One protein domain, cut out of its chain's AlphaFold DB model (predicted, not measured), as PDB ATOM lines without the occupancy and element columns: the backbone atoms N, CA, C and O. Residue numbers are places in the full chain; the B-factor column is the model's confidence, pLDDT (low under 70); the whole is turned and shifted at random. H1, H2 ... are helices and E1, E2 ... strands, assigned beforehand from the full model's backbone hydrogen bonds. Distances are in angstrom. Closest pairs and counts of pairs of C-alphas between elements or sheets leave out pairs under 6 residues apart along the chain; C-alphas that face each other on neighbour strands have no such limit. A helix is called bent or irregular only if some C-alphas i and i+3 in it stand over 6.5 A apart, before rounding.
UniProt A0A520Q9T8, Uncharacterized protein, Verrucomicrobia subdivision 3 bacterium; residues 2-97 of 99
ATOM      1  N   ASP A   2     -38.877  32.523 -10.986       84.31
ATOM      2  CA  ASP A   2     -40.112  32.057 -10.361       84.31
ATOM      3  C   ASP A   2     -40.133  32.361  -8.863       84.31
ATOM      4  O   ASP A   2     -39.081  32.489  -8.229       84.31
ATOM      5  N   LYS A   3     -41.340  32.462  -8.294       86.50
ATOM      6  CA  LYS A   3     -41.563  32.738  -6.865       86.50
ATOM      7  C   LYS A   3     -40.753  31.789  -5.972       86.50
ATOM      8  O   LYS A   3     -40.124  32.228  -5.015       86.50
ATOM      9  N   ASN A   4     -40.705  30.507  -6.338       90.38
ATOM     10  CA  ASN A   4     -39.961  29.479  -5.608       90.38
ATOM     11  C   ASN A   4     -38.442  29.701  -5.657       90.38
ATOM     12  O   ASN A   4     -37.776  29.536  -4.640       90.38
ATOM     13  N   ASN A   5     -37.903  30.155  -6.793       92.00
ATOM     14  CA  ASN A   5     -36.475  30.457  -6.922       92.00
ATOM     15  C   ASN A   5     -36.097  31.691  -6.091       92.00
ATOM     16  O   ASN A   5     -35.075  31.683  -5.415       92.00
ATOM     17  N   ILE A   6     -36.945  32.731  -6.093       93.00
ATOM     18  CA  ILE A   6     -36.770  33.904  -5.219       93.00
ATOM     19  C   ILE A   6     -36.793  33.482  -3.749       93.00
ATOM     20  O   ILE A   6     -35.911  33.878  -2.991       93.00
ATOM     21  N   LYS A   7     -37.765  32.655  -3.354       95.06
ATOM     22  CA  LYS A   7     -37.896  32.165  -1.979       95.06
ATOM     23  C   LYS A   7     -36.674  31.358  -1.534       95.06
ATOM     24  O   LYS A   7     -36.146  31.636  -0.463       95.06
ATOM     25  N   SER A   8     -36.206  30.415  -2.359       95.19
ATOM     26  CA  SER A   8     -34.992  29.629  -2.082       95.19
ATOM     27  C   SER A   8     -33.790  30.545  -1.897       95.19
ATOM     28  O   SER A   8     -33.098  30.465  -0.887       95.19
ATOM     29  N   ARG A   9     -33.596  31.497  -2.819       95.25
ATOM     30  CA  ARG A   9     -32.431  32.375  -2.759       95.25
ATOM     31  C   ARG A   9     -32.461  33.321  -1.559       95.25
ATOM     32  O   ARG A   9     -31.438  33.552  -0.930       95.25
ATOM     33  N   LEU A  10     -33.636  33.830  -1.194       95.31
ATOM     34  CA  LEU A  10     -33.810  34.606   0.035       95.31
ATOM     35  C   LEU A  10     -33.564  33.758   1.288       95.31
ATOM     36  O   LEU A  10     -32.971  34.259   2.238       95.31
ATOM     37  N   SER A  11     -33.962  32.484   1.289       95.19
ATOM     38  CA  SER A  11     -33.649  31.554   2.380       95.19
ATOM     39  C   SER A  11     -32.140  31.349   2.532       95.19
ATOM     40  O   SER A  11     -31.641  31.359   3.648       95.19
ATOM     41  N   GLU A  12     -31.400  31.223   1.430       94.38
ATOM     42  CA  GLU A  12     -29.932  31.106   1.440       94.38
ATOM     43  C   GLU A  12     -29.239  32.395   1.909       94.38
ATOM     44  O   GLU A  12     -28.201  32.346   2.559       94.38
ATOM     45  N   LEU A  13     -29.822  33.558   1.602       93.75
ATOM     46  CA  LEU A  13     -29.322  34.871   2.029       93.75
ATOM     47  C   LEU A  13     -29.783  35.268   3.442       93.75
ATOM     48  O   LEU A  13     -29.397  36.338   3.935       93.75
ATOM     49  N   SER A  14     -30.633  34.456   4.077       93.19
ATOM     50  CA  SER A  14     -31.116  34.670   5.444       93.19
ATOM     51  C   SER A  14     -29.995  34.461   6.462       93.19
ATOM     52  O   SER A  14     -28.964  33.858   6.170       93.19
ATOM     53  N   ARG A  15     -30.171  35.009   7.662       87.12
ATOM     54  CA  ARG A  15     -29.262  34.808   8.801       87.12
ATOM     55  C   ARG A  15     -30.067  34.351  10.010       87.12
ATOM     56  O   ARG A  15     -31.290  34.463   9.990       87.12
ATOM     57  N   ASP A  16     -29.380  33.866  11.040       78.88
ATOM     58  CA  ASP A  16     -29.983  33.251  12.233       78.88
ATOM     59  C   ASP A  16     -31.105  34.091  12.873       78.88
ATOM     60  O   ASP A  16     -32.056  33.541  13.422       78.88
ATOM     61  N   ASP A  17     -31.028  35.419  12.777       82.19
ATOM     62  CA  ASP A  17     -31.982  36.375  13.345       82.19
ATOM     63  C   ASP A  17     -32.998  36.943  12.338       82.19
ATOM     64  O   ASP A  17     -33.888  37.706  12.720       82.19
ATOM     65  N   LEU A  18     -32.880  36.607  11.050       88.06
ATOM     66  CA  LEU A  18     -33.676  37.207   9.984       88.06
ATOM     67  C   LEU A  18     -33.948  36.227   8.839       88.06
ATOM     68  O   LEU A  18     -33.134  36.068   7.925       88.06
ATOM     69  N   ASP A  19     -35.159  35.668   8.849       92.12
ATOM     70  CA  ASP A  19     -35.721  34.905   7.735       92.12
ATOM     71  C   ASP A  19     -36.261  35.847   6.648       92.12
ATOM     72  O   ASP A  19     -37.329  36.459   6.771       92.12
ATOM     73  N   LEU A  20     -35.506  35.955   5.558       94.12
ATOM     74  CA  LEU A  20     -35.855  36.751   4.389       94.12
ATOM     75  C   LEU A  20     -36.803  36.019   3.440       94.12
ATOM     76  O   LEU A  20     -37.380  36.661   2.568       94.12
ATOM     77  N   SER A  21     -36.997  34.705   3.572       94.50
ATOM     78  CA  SER A  21     -37.842  33.940   2.645       94.50
ATOM     79  C   SER A  21     -39.296  34.426   2.655       94.50
ATOM     80  O   SER A  21     -39.968  34.406   1.624       94.50
ATOM     81  N   ARG A  22     -39.751  34.963   3.796       92.19
ATOM     82  CA  ARG A  22     -41.078  35.574   3.980       92.19
ATOM     83  C   ARG A  22     -41.304  36.828   3.139       92.19
ATOM     84  O   ARG A  22     -42.453  37.173   2.884       92.19
ATOM     85  N   LEU A  23     -40.237  37.482   2.675       93.50
ATOM     86  CA  LEU A  23     -40.323  38.675   1.828       93.50
ATOM     87  C   LEU A  23     -41.067  38.419   0.508       93.50
ATOM     88  O   LEU A  23     -41.588  39.349  -0.094       93.50
ATOM     89  N   VAL A  24     -41.134  37.163   0.060       93.56
ATOM     90  CA  VAL A  24     -41.840  36.772  -1.168       93.56
ATOM     91  C   VAL A  24     -43.369  36.783  -1.030       93.56
ATOM     92  O   VAL A  24     -44.081  36.762  -2.035       93.56
ATOM     93  N   ASP A  25     -43.867  36.747   0.206       91.50
ATOM     94  CA  ASP A  25     -45.290  36.633   0.535       91.50
ATOM     95  C   ASP A  25     -45.862  37.947   1.095       91.50
ATOM     96  O   ASP A  25     -47.025  37.987   1.488       91.50
ATOM     97  N   ILE A  26     -45.059  39.015   1.125       92.25
ATOM     98  CA  ILE A  26     -45.444  40.341   1.619       92.25
ATOM     99  C   ILE A  26     -45.162  41.417   0.571       92.25
ATOM    100  O   ILE A  26     -44.420  41.215  -0.394       92.25
ATOM    101  N   THR A  27     -45.739  42.590   0.777       93.25
ATOM    102  CA  THR A  27     -45.647  43.716  -0.134       93.25
ATOM    103  C   THR A  27     -44.455  44.593   0.204       93.25
ATOM    104  O   THR A  27     -44.444  45.289   1.218       93.25
ATOM    105  N   ILE A  28     -43.469  44.613  -0.689       94.25
ATOM    106  CA  ILE A  28     -42.274  45.451  -0.570       94.25
ATOM    107  C   ILE A  28     -42.431  46.711  -1.414       94.25
ATOM    108  O   ILE A  28     -42.835  46.641  -2.574       94.25
ATOM    109  N   PHE A  29     -42.055  47.856  -0.852       94.19
ATOM    110  CA  PHE A  29     -42.029  49.139  -1.549       94.19
ATOM    111  C   PHE A  29     -40.932  50.051  -0.990       94.19
ATOM    112  O   PHE A  29     -40.353  49.779   0.063       94.19
ATOM    113  N   GLY A  30     -40.629  51.139  -1.698       93.75
ATOM    114  CA  GLY A  30     -39.656  52.128  -1.233       93.75
ATOM    115  C   GLY A  30     -38.240  51.556  -1.142       93.75
ATOM    116  O   GLY A  30     -37.500  51.884  -0.215       93.75
ATOM    117  N   VAL A  31     -37.867  50.668  -2.069       96.19
ATOM    118  CA  VAL A  31     -36.536  50.048  -2.078       96.19
ATOM    119  C   VAL A  31     -35.492  51.092  -2.478       96.19
ATOM    120  O   VAL A  31     -35.520  51.625  -3.594       96.19
ATOM    121  N   SER A  32     -34.532  51.360  -1.587       94.19
ATOM    122  CA  SER A  32     -33.393  52.236  -1.872       94.19
ATOM    123  C   SER A  32     -32.602  51.699  -3.062       94.19
ATOM    124  O   SER A  32     -32.204  50.537  -3.079       94.19
ATOM    125  N   ARG A  33     -32.331  52.557  -4.051       92.75
ATOM    126  CA  ARG A  33     -31.518  52.212  -5.235       92.75
ATOM    127  C   ARG A  33     -30.023  52.419  -5.022       92.75
ATOM    128  O   ARG A  33     -29.236  52.164  -5.927       92.75
ATOM    129  N   VAL A  34     -29.650  52.877  -3.832       90.50
ATOM    130  CA  VAL A  34     -28.271  53.118  -3.430       90.50
ATOM    131  C   VAL A  34     -27.929  52.151  -2.308       90.50
ATOM    132  O   VAL A  34     -28.644  52.076  -1.304       90.50
ATOM    133  N   VAL A  35     -26.830  51.421  -2.496       90.50
ATOM    134  CA  VAL A  35     -26.201  50.637  -1.436       90.50
ATOM    135  C   VAL A  35     -25.488  51.609  -0.502       90.50
ATOM    136  O   VAL A  35     -24.623  52.372  -0.923       90.50
ATOM    137  N   SER A  36     -25.881  51.599   0.765       90.06
ATOM    138  CA  SER A  36     -25.185  52.343   1.817       90.06
ATOM    139  C   SER A  36     -23.947  51.577   2.273       90.06
ATOM    140  O   SER A  36     -23.966  50.351   2.281       90.06
ATOM    141  N   SER A  37     -22.891  52.274   2.680       86.56
ATOM    142  CA  SER A  37     -21.764  51.678   3.401       86.56
ATOM    143  C   SER A  37     -21.693  52.253   4.815       86.56
ATOM    144  O   SER A  37     -21.906  53.451   5.020       86.56
ATOM    145  N   ASP A  38     -21.447  51.405   5.814       81.25
ATOM    146  CA  ASP A  38     -21.218  51.838   7.195       81.25
ATOM    147  C   ASP A  38     -19.714  51.921   7.532       81.25
ATOM    148  O   ASP A  38     -18.846  51.469   6.785       81.25
ATOM    149  N   LYS A  39     -19.385  52.490   8.701       68.12
ATOM    150  CA  LYS A  39     -17.993  52.631   9.178       68.12
ATOM    151  C   LYS A  39     -17.283  51.296   9.460       68.12
ATOM    152  O   LYS A  39     -16.094  51.308   9.763       68.12
ATOM    153  N   LYS A  40     -17.994  50.164   9.424       78.94
ATOM    154  CA  LYS A  40     -17.469  48.811   9.654       78.94
ATOM    155  C   LYS A  40     -17.354  48.009   8.350       78.94
ATOM    156  O   LYS A  40     -17.196  46.793   8.414       78.94
ATOM    157  N   ASN A  41     -17.407  48.676   7.194       78.00
ATOM    158  CA  ASN A  41     -17.412  48.058   5.864       78.00
ATOM    159  C   ASN A  41     -18.590  47.096   5.640       78.00
ATOM    160  O   ASN A  41     -18.470  46.139   4.879       78.00
ATOM    161  N   ASN A  42     -19.735  47.329   6.284       86.81
ATOM    162  CA  ASN A  42     -20.968  46.664   5.889       86.81
ATOM    163  C   ASN A  42     -21.663  47.467   4.802       86.81
ATOM    164  O   ASN A  42     -21.771  48.691   4.874       86.81
ATOM    165  N   PHE A  43     -22.220  46.742   3.849       92.31
ATOM    166  CA  PHE A  43     -23.078  47.264   2.814       92.31
ATOM    167  C   PHE A  43     -24.541  47.067   3.202       92.31
ATOM    168  O   PHE A  43     -24.919  45.998   3.683       92.31
ATOM    169  N   GLY A  44     -25.366  48.091   3.008       93.00
ATOM    170  CA  GLY A  44     -26.750  48.123   3.457       93.00
ATOM    171  C   GLY A  44     -27.741  48.450   2.350       93.00
ATOM    172  O   GLY A  44     -27.523  49.386   1.579       93.00
ATOM    173  N   VAL A  45     -28.864  47.734   2.330       95.12
ATOM    174  CA  VAL A  45     -30.040  48.046   1.508       95.12
ATOM    175  C   VAL A  45     -31.243  48.291   2.408       95.12
ATOM    176  O   VAL A  45     -31.478  47.538   3.357       95.12
ATOM    177  N   SER A  46     -32.005  49.338   2.101       95.62
ATOM    178  CA  SER A  46     -33.202  49.714   2.851       95.62
ATOM    179  C   SER A  46     -34.463  49.596   2.004       95.62
ATOM    180  O   SER A  46     -34.429  49.842   0.800       95.62
ATOM    181  N   PHE A  47     -35.567  49.213   2.636       96.06
ATOM    182  CA  PHE A  47     -36.879  49.034   2.011       96.06
ATOM    183  C   PHE A  47     -37.988  49.138   3.063       96.06
ATOM    184  O   PHE A  47     -37.725  49.072   4.264       96.06
ATOM    185  N   GLN A  48     -39.230  49.280   2.619       95.75
ATOM    186  CA  GLN A  48     -40.420  49.237   3.463       95.75
ATOM    187  C   GLN A  48     -41.285  48.031   3.092       95.75
ATOM    188  O   GLN A  48     -41.209  47.501   1.981       95.75
ATOM    189  N   VAL A  49     -42.107  47.600   4.043       94.50
ATOM    190  CA  VAL A  49     -43.091  46.525   3.872       94.50
ATOM    191  C   VAL A  49     -44.466  47.028   4.297       94.50
ATOM    192  O   VAL A  49     -44.540  47.855   5.206       94.50
ATOM    193  N   LEU A  50     -45.559  46.610   3.651       92.31
ATOM    194  CA  LEU A  50     -46.909  47.024   4.082       92.31
ATOM    195  C   LEU A  50     -47.448  46.168   5.229       92.31
ATOM    196  O   LEU A  50     -48.404  46.567   5.879       92.31
ATOM    197  N   GLU A  51     -46.845  45.016   5.483       93.81
ATOM    198  CA  GLU A  51     -47.257  44.041   6.483       93.81
ATOM    199  C   GLU A  51     -46.281  44.011   7.671       93.81
ATOM    200  O   GLU A  51     -45.195  44.586   7.630       93.81
ATOM    201  N   HIS A  52     -46.642  43.307   8.747       91.44
ATOM    202  CA  HIS A  52     -45.707  43.034   9.843       91.44
ATOM    203  C   HIS A  52     -44.563  42.119   9.382       91.44
ATOM    204  O   HIS A  52     -44.796  41.029   8.854       91.44
ATOM    205  N   PHE A  53     -43.323  42.515   9.666       92.00
ATOM    206  CA  PHE A  53     -42.132  41.745   9.308       92.00
ATOM    207  C   PHE A  53     -41.034  41.909  10.360       92.00
ATOM    208  O   PHE A  53     -40.789  43.007  10.849       92.00
ATOM    209  N   ASN A  54     -40.350  40.814  10.701       88.94
ATOM    210  CA  ASN A  54     -39.223  40.794  11.641       88.94
ATOM    211  C   ASN A  54     -39.462  41.591  12.945       88.94
ATOM    212  O   ASN A  54     -38.684  42.480  13.293       88.94
ATOM    213  N   ASN A  55     -40.579  41.319  13.631       88.44
ATOM    214  CA  ASN A  55     -40.993  42.002  14.867       88.44
ATOM    215  C   ASN A  55     -41.138  43.531  14.752       88.44
ATOM    216  O   ASN A  55     -41.151  44.228  15.766       88.44
ATOM    217  N   LYS A  56     -41.260  44.063  13.531       88.75
ATOM    218  CA  LYS A  56     -41.556  45.473  13.276       88.75
ATOM    219  C   LYS A  56     -42.962  45.630  12.691       88.75
ATOM    220  O   LYS A  56     -43.424  44.733  11.974       88.75
ATOM    221  N   PRO A  57     -43.633  46.754  12.994       90.69
ATOM    222  CA  PRO A  57     -44.958  47.032  12.469       90.69
ATOM    223  C   PRO A  57     -44.930  47.349  10.973       90.69
ATOM    224  O   PRO A  57     -43.874  47.611  10.391       90.69
ATOM    225  N   GLU A  58     -46.112  47.354  10.363       90.19
ATOM    226  CA  GLU A  58     -46.307  47.766   8.972       90.19
ATOM    227  C   GLU A  58     -45.696  49.139   8.654       90.19
ATOM    228  O   GLU A  58     -45.593  50.014   9.513       90.19
ATOM    229  N   LYS A  59     -45.303  49.334   7.390       89.88
ATOM    230  CA  LYS A  59     -44.753  50.580   6.816       89.88
ATOM    231  C   LYS A  59     -43.459  51.067   7.474       89.88
ATOM    232  O   LYS A  59     -42.973  52.159   7.163       89.88
ATOM    233  N   THR A  60     -42.859  50.248   8.334       91.56
ATOM    234  CA  THR A  60     -41.576  50.544   8.967       91.56
ATOM    235  C   THR A  60     -40.441  50.437   7.954       91.56
ATOM    236  O   THR A  60     -40.475  49.618   7.036       91.56
ATOM    237  N   LEU A  61     -39.407  51.263   8.124       93.62
ATOM    238  CA  LEU A  61     -38.169  51.138   7.365       93.62
ATOM    239  C   LEU A  61     -37.348  49.944   7.879       93.62
ATOM    240  O   LEU A  61     -36.981  49.860   9.057       93.62
ATOM    241  N   HIS A  62     -37.022  49.034   6.971       93.50
ATOM    242  CA  HIS A  62     -36.113  47.921   7.187       93.50
ATOM    243  C   HIS A  62     -34.782  48.208   6.510       93.50
ATOM    244  O   HIS A  62     -34.748  48.742   5.406       93.50
ATOM    245  N   SER A  63     -33.695  47.810   7.164       92.94
ATOM    246  CA  SER A  63     -32.353  47.839   6.593       92.94
ATOM    247  C   SER A  63     -31.705  46.483   6.814       92.94
ATOM    248  O   SER A  63     -31.704  45.975   7.936       92.94
ATOM    249  N   ILE A  64     -31.171  45.902   5.745       92.31
ATOM    250  CA  ILE A  64     -30.372  44.679   5.796       92.31
ATOM    251  C   ILE A  64     -28.930  45.073   5.535       92.31
ATOM    252  O   ILE A  64     -28.667  45.756   4.553       92.31
ATOM    253  N   TYR A  65     -28.018  44.609   6.388       91.81
ATOM    254  CA  TYR A  65     -26.584  44.833   6.240       91.81
ATOM    255  C   TYR A  65     -25.845  43.517   5.983       91.81
ATOM    256  O   TYR A  65     -26.160  42.479   6.581       91.81
ATOM    257  N   ARG A  66     -24.861  43.550   5.086       91.19
ATOM    258  CA  ARG A  66     -23.985  42.426   4.740       91.19
ATOM    259  C   ARG A  66     -22.544  42.905   4.653       91.19
ATOM    260  O   ARG A  66     -22.285  44.006   4.198       91.19
ATOM    261  N   TYR A  67     -21.616  42.057   5.082       91.00
ATOM    262  CA  TYR A  67     -20.185  42.319   4.920       91.00
ATOM    263  C   TYR A  67     -19.742  42.094   3.468       91.00
ATOM    264  O   TYR A  67     -18.936  42.842   2.934       91.00
ATOM    265  N   ASN A  68     -20.301  41.070   2.817       90.94
ATOM    266  CA  ASN A  68     -20.052  40.803   1.409       90.94
ATOM    267  C   ASN A  68     -20.900  41.735   0.531       90.94
ATOM    268  O   ASN A  68     -22.129  41.749   0.626       90.94
ATOM    269  N   GLU A  69     -20.231  42.481  -0.342       91.06
ATOM    270  CA  GLU A  69     -20.852  43.389  -1.301       91.06
ATOM    271  C   GLU A  69     -21.719  42.641  -2.331       91.06
ATOM    272  O   GLU A  69     -22.812  43.087  -2.683       91.06
ATOM    273  N   ALA A  70     -21.290  41.457  -2.776       93.19
ATOM    274  CA  ALA A  70     -22.053  40.670  -3.744       93.19
ATOM    275  C   ALA A  70     -23.434  40.277  -3.189       93.19
ATOM    276  O   ALA A  70     -24.445  40.422  -3.882       93.19
ATOM    277  N   ASP A  71     -23.491  39.875  -1.915       93.38
ATOM    278  CA  ASP A  71     -24.739  39.510  -1.240       93.38
ATOM    279  C   ASP A  71     -25.704  40.700  -1.171       93.38
ATOM    280  O   ASP A  71     -26.914  40.532  -1.343       93.38
ATOM    281  N   ILE A  72     -25.197  41.920  -0.929       95.00
ATOM    282  CA  ILE A  72     -26.071  43.094  -0.839       95.00
ATOM    283  C   ILE A  72     -26.643  43.480  -2.199       95.00
ATOM    284  O   ILE A  72     -27.815  43.851  -2.285       95.00
ATOM    285  N   TYR A  73     -25.848  43.380  -3.267       95.44
ATOM    286  CA  TYR A  73     -26.316  43.694  -4.614       95.44
ATOM    287  C   TYR A  73     -27.313  42.656  -5.099       95.44
ATOM    288  O   TYR A  73     -28.296  42.993  -5.767       95.44
ATOM    289  N   GLU A  74     -27.114  41.401  -4.713       95.62
ATOM    290  CA  GLU A  74     -28.092  40.364  -4.958       95.62
ATOM    291  C   GLU A  74     -29.411  40.650  -4.232       95.62
ATOM    292  O   GLU A  74     -30.462  40.669  -4.883       95.62
ATOM    293  N   LEU A  75     -29.364  40.955  -2.931       95.81
ATOM    294  CA  LEU A  75     -30.543  41.341  -2.152       95.81
ATOM    295  C   LEU A  75     -31.256  42.545  -2.767       95.81
ATOM    296  O   LEU A  75     -32.466  42.491  -2.984       95.81
ATOM    297  N   LEU A  76     -30.516  43.594  -3.127       96.56
ATOM    298  CA  LEU A  76     -31.052  44.755  -3.830       96.56
ATOM    299  C   LEU A  76     -31.773  44.338  -5.120       96.56
ATOM    300  O   LEU A  76     -32.900  44.766  -5.371       96.56
ATOM    301  N   SER A  77     -31.164  43.460  -5.921       95.50
ATOM    302  CA  SER A  77     -31.767  42.980  -7.167       95.50
ATOM    303  C   SER A  77     -33.075  42.214  -6.934       95.50
ATOM    304  O   SER A  77     -34.007  42.333  -7.733       95.50
ATOM    305  N   ILE A  78     -33.171  41.433  -5.853       96.38
ATOM    306  CA  ILE A  78     -34.379  40.684  -5.491       96.38
ATOM    307  C   ILE A  78     -35.463  41.642  -4.989       96.38
ATOM    308  O   ILE A  78     -36.585  41.593  -5.493       96.38
ATOM    309  N   LEU A  79     -35.126  42.558  -4.079       96.12
ATOM    310  CA  LEU A  79     -36.057  43.546  -3.527       96.12
ATOM    311  C   LEU A  79     -36.674  44.421  -4.625       96.12
ATOM    312  O   LEU A  79     -37.889  44.598  -4.662       96.12
ATOM    313  N   ILE A  80     -35.868  44.888  -5.584       95.56
ATOM    314  CA  ILE A  80     -36.357  45.655  -6.742       95.56
ATOM    315  C   ILE A  80     -37.353  44.841  -7.581       95.56
ATOM    316  O   ILE A  80     -38.309  45.396  -8.127       95.56
ATOM    317  N   ARG A  81     -37.132  43.532  -7.743       93.75
ATOM    318  CA  ARG A  81     -38.059  42.670  -8.496       93.75
ATOM    319  C   ARG A  81     -39.382  42.501  -7.755       93.75
ATOM    320  O   ARG A  81     -40.417  42.551  -8.412       93.75
ATOM    321  N   LEU A  82     -39.342  42.334  -6.433       93.81
ATOM    322  CA  LEU A  82     -40.536  42.232  -5.589       93.81
ATOM    323  C   LEU A  82     -41.342  43.541  -5.602       93.81
ATOM    324  O   LEU A  82     -42.540  43.515  -5.871       93.81
ATOM    325  N   GLU A  83     -40.680  44.693  -5.466       94.50
ATOM    326  CA  GLU A  83     -41.320  46.014  -5.589       94.50
ATOM    327  C   GLU A  83     -42.003  46.198  -6.956       94.50
ATOM    328  O   GLU A  83     -43.169  46.582  -7.042       94.50
ATOM    329  N   LYS A  84     -41.326  45.824  -8.050       91.12
ATOM    330  CA  LYS A  84     -41.914  45.893  -9.397       91.12
ATOM    331  C   LYS A  84     -43.114  44.963  -9.589       91.12
ATOM    332  O   LYS A  84     -43.963  45.250 -10.434       91.12
ATOM    333  N   GLN A  85     -43.173  43.826  -8.895       86.12
ATOM    334  CA  GLN A  85     -44.340  42.940  -8.951       86.12
ATOM    335  C   GLN A  85     -45.553  43.609  -8.307       86.12
ATOM    336  O   GLN A  85     -46.633  43.591  -8.898       86.12
ATOM    337  N   PHE A  86     -45.353  44.270  -7.166       83.38
ATOM    338  CA  PHE A  86     -46.396  45.055  -6.520       83.38
ATOM    339  C   PHE A  86     -46.884  46.210  -7.407       83.38
ATOM    340  O   PHE A  86     -48.087  46.346  -7.622       83.38
ATOM    341  N   ASP A  87     -45.973  46.981  -8.011       84.25
ATOM    342  CA  ASP A  87     -46.347  48.075  -8.919       84.25
ATOM    343  C   ASP A  87     -47.224  47.601 -10.083       84.25
ATOM    344  O   ASP A  87     -48.196  48.263 -10.448       84.25
ATOM    345  N   LYS A  88     -46.916  46.430 -10.655       84.31
ATOM    346  CA  LYS A  88     -47.731  45.828 -11.718       84.31
ATOM    347  C   LYS A  88     -49.127  45.454 -11.229       84.31
ATOM    348  O   LYS A  88     -50.089  45.738 -11.936       84.31
ATOM    349  N   MET A  89     -49.241  44.842 -10.048       79.88
ATOM    350  CA  MET A  89     -50.537  44.488  -9.458       79.88
ATOM    351  C   MET A  89     -51.374  45.737  -9.171       79.88
ATOM    352  O   MET A  89     -52.537  45.796  -9.566       79.88
ATOM    353  N   ARG A  90     -50.768  46.766  -8.568       78.88
ATOM    354  CA  ARG A  90     -51.418  48.054  -8.301       78.88
ATOM    355  C   ARG A  90     -51.919  48.714  -9.585       78.88
ATOM    356  O   ARG A  90     -53.073  49.121  -9.654       78.88
ATOM    357  N   ASN A  91     -51.073  48.799 -10.609       79.38
ATOM    358  CA  ASN A  91     -51.440  49.436 -11.875       79.38
ATOM    359  C   ASN A  91     -52.524  48.648 -12.624       79.38
ATOM    360  O   ASN A  91     -53.409  49.254 -13.224       79.38
ATOM    361  N   ALA A  92     -52.484  47.312 -12.568       77.88
ATOM    362  CA  ALA A  92     -53.538  46.463 -13.116       77.88
ATOM    363  C   ALA A  92     -54.879  46.716 -12.413       77.88
ATOM    364  O   ALA A  92     -55.884  46.907 -13.090       77.88
ATOM    365  N   TYR A  93     -54.884  46.792 -11.080       69.94
ATOM    366  CA  TYR A  93     -56.086  47.066 -10.295       69.94
ATOM    367  C   TYR A  93     -56.700  48.434 -10.638       69.94
ATOM    368  O   TYR A  93     -57.879  48.514 -10.972       69.94
ATOM    369  N   ILE A  94     -55.874  49.486 -10.694       72.75
ATOM    370  CA  ILE A  94     -56.313  50.819 -11.135       72.75
ATOM    371  C   ILE A  94     -56.883  50.746 -12.561       72.75
ATOM    372  O   ILE A  94     -57.951  51.270 -12.826       72.75
ATOM    373  N   SER A  95     -56.237  50.050 -13.497       71.75
ATOM    374  CA  SER A  95     -56.758  49.961 -14.871       71.75
ATOM    375  C   SER A  95     -58.125  49.267 -15.002       71.75
ATOM    376  O   SER A  95     -58.795  49.454 -16.018       71.75
ATOM    377  N   VAL A  96     -58.519  48.457 -14.013       69.81
ATOM    378  CA  VAL A  96     -59.803  47.742 -13.989       69.81
ATOM    379  C   VAL A  96     -60.906  48.603 -13.374       69.81
ATOM    380  O   VAL A  96     -62.009  48.596 -13.900       69.81
ATOM    381  N   GLU A  97     -60.624  49.371 -12.317       59.09
ATOM    382  CA  GLU A  97     -61.623  50.254 -11.680       59.09
ATOM    383  C   GLU A  97     -62.043  51.450 -12.551       59.09
ATOM    384  O   GLU A  97     -63.103  52.028 -12.335       59.09
TER     385      GLU A  97
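What this domain is: This is residues 2 to 97 of the 99 residues of an uncharacterized protein of Verrucomicrobia subdivision 3 bacterium (UniProt A0A520Q9T8). A long helix, H3, runs the length of the domain, with the hairpin of E1 and E2 along one side of its first half and the short helices H1 and H2 on another side; its last ten residues, 88 to 97, stick out from the body as an arm. The stretch 26 to 42 runs past E1 and is tied to it by two short pairings. The 96 printed residues hold three named helices and two named strands, in the order H1, H2, E1, E2, H3; the sheet, in the order E1 - E2, is antiparallel, and the class is mixed, helices and strands. The whole is compact, with a radius of gyration of the C-alphas of 13.7 A, yet elongated, spanning 49 by 25 by 25 A.

How they stand to each other: Begin with the hairpin of E1, residues 43 to 49, and E2, residues 61 to 66, whose directions stand at 151 degrees. Look there for N 43 and O 66 at 2.8 A and N 47 and O 62 at 2.9 A, both within hydrogen-bond range. Residues 28 to 29 pair antiparallel with 48 to 49 of E1, and 36 to 37 with 43 to 44. Next find H3, residues 69 to 97: its closest C-alphas to E1 are those of Glu 69 and Phe 43, 6.1 A apart. H1, residues 3 to 12, is close to H3 but not clearly touching, with the C-alphas of Ile 6 and Ile 78 closest at 7.2 A; they run opposite ways at a shallow tilt of 30 degrees. H1 touches H2, residues 21 to 25, closest at the C-alphas of Ser 11 and Ser 21, 4.8 A apart. H2 is also close to H3 but not clearly touching, with the C-alphas of Val 24 and Leu 82 closest at 7.1 A. H1 is apart from E1 and E2. In H1 and H3 every O i to N i+4 pair is within hydrogen-bond range; in H2 it is 0 of 1, against 2 of 2 O i to N i+3 pairs.

Where its parts are: Find C-alpha 43 at (-23.078, 47.264, 2.814); from there E1 runs 20.1 A to Val 49. E2 covers 16.9 A from Leu 61 to Arg 66. H3 starts at C-alpha 69, (-20.852, 43.389, -1.301), and runs 42.6 A to C-alpha 97 at (-61.623, 50.254, -11.680). H1 spans 14.4 A from Lys 3 to Glu 12, and H2 8.2 A from Ser 21 to Asp 25. H2 is neither bent nor irregular, but only just: C-alphas 21 and 24 are 6.2 A apart.

The domain as a whole: The two C-alphas farthest apart are those of Lys 40 and Glu 97, at 49.1 A. Without residues 88 to 97, which stand free, the body spans 32 by 26 by 25 A. The printed part has no cut. The links H2 to E1, 17 residues, and E1 to E2, 11 residues, are long; E2 to H3 is tight. The mean pLDDT of the printed part is 89.6, and residues 39, 93 and 96 to 97 are under 70.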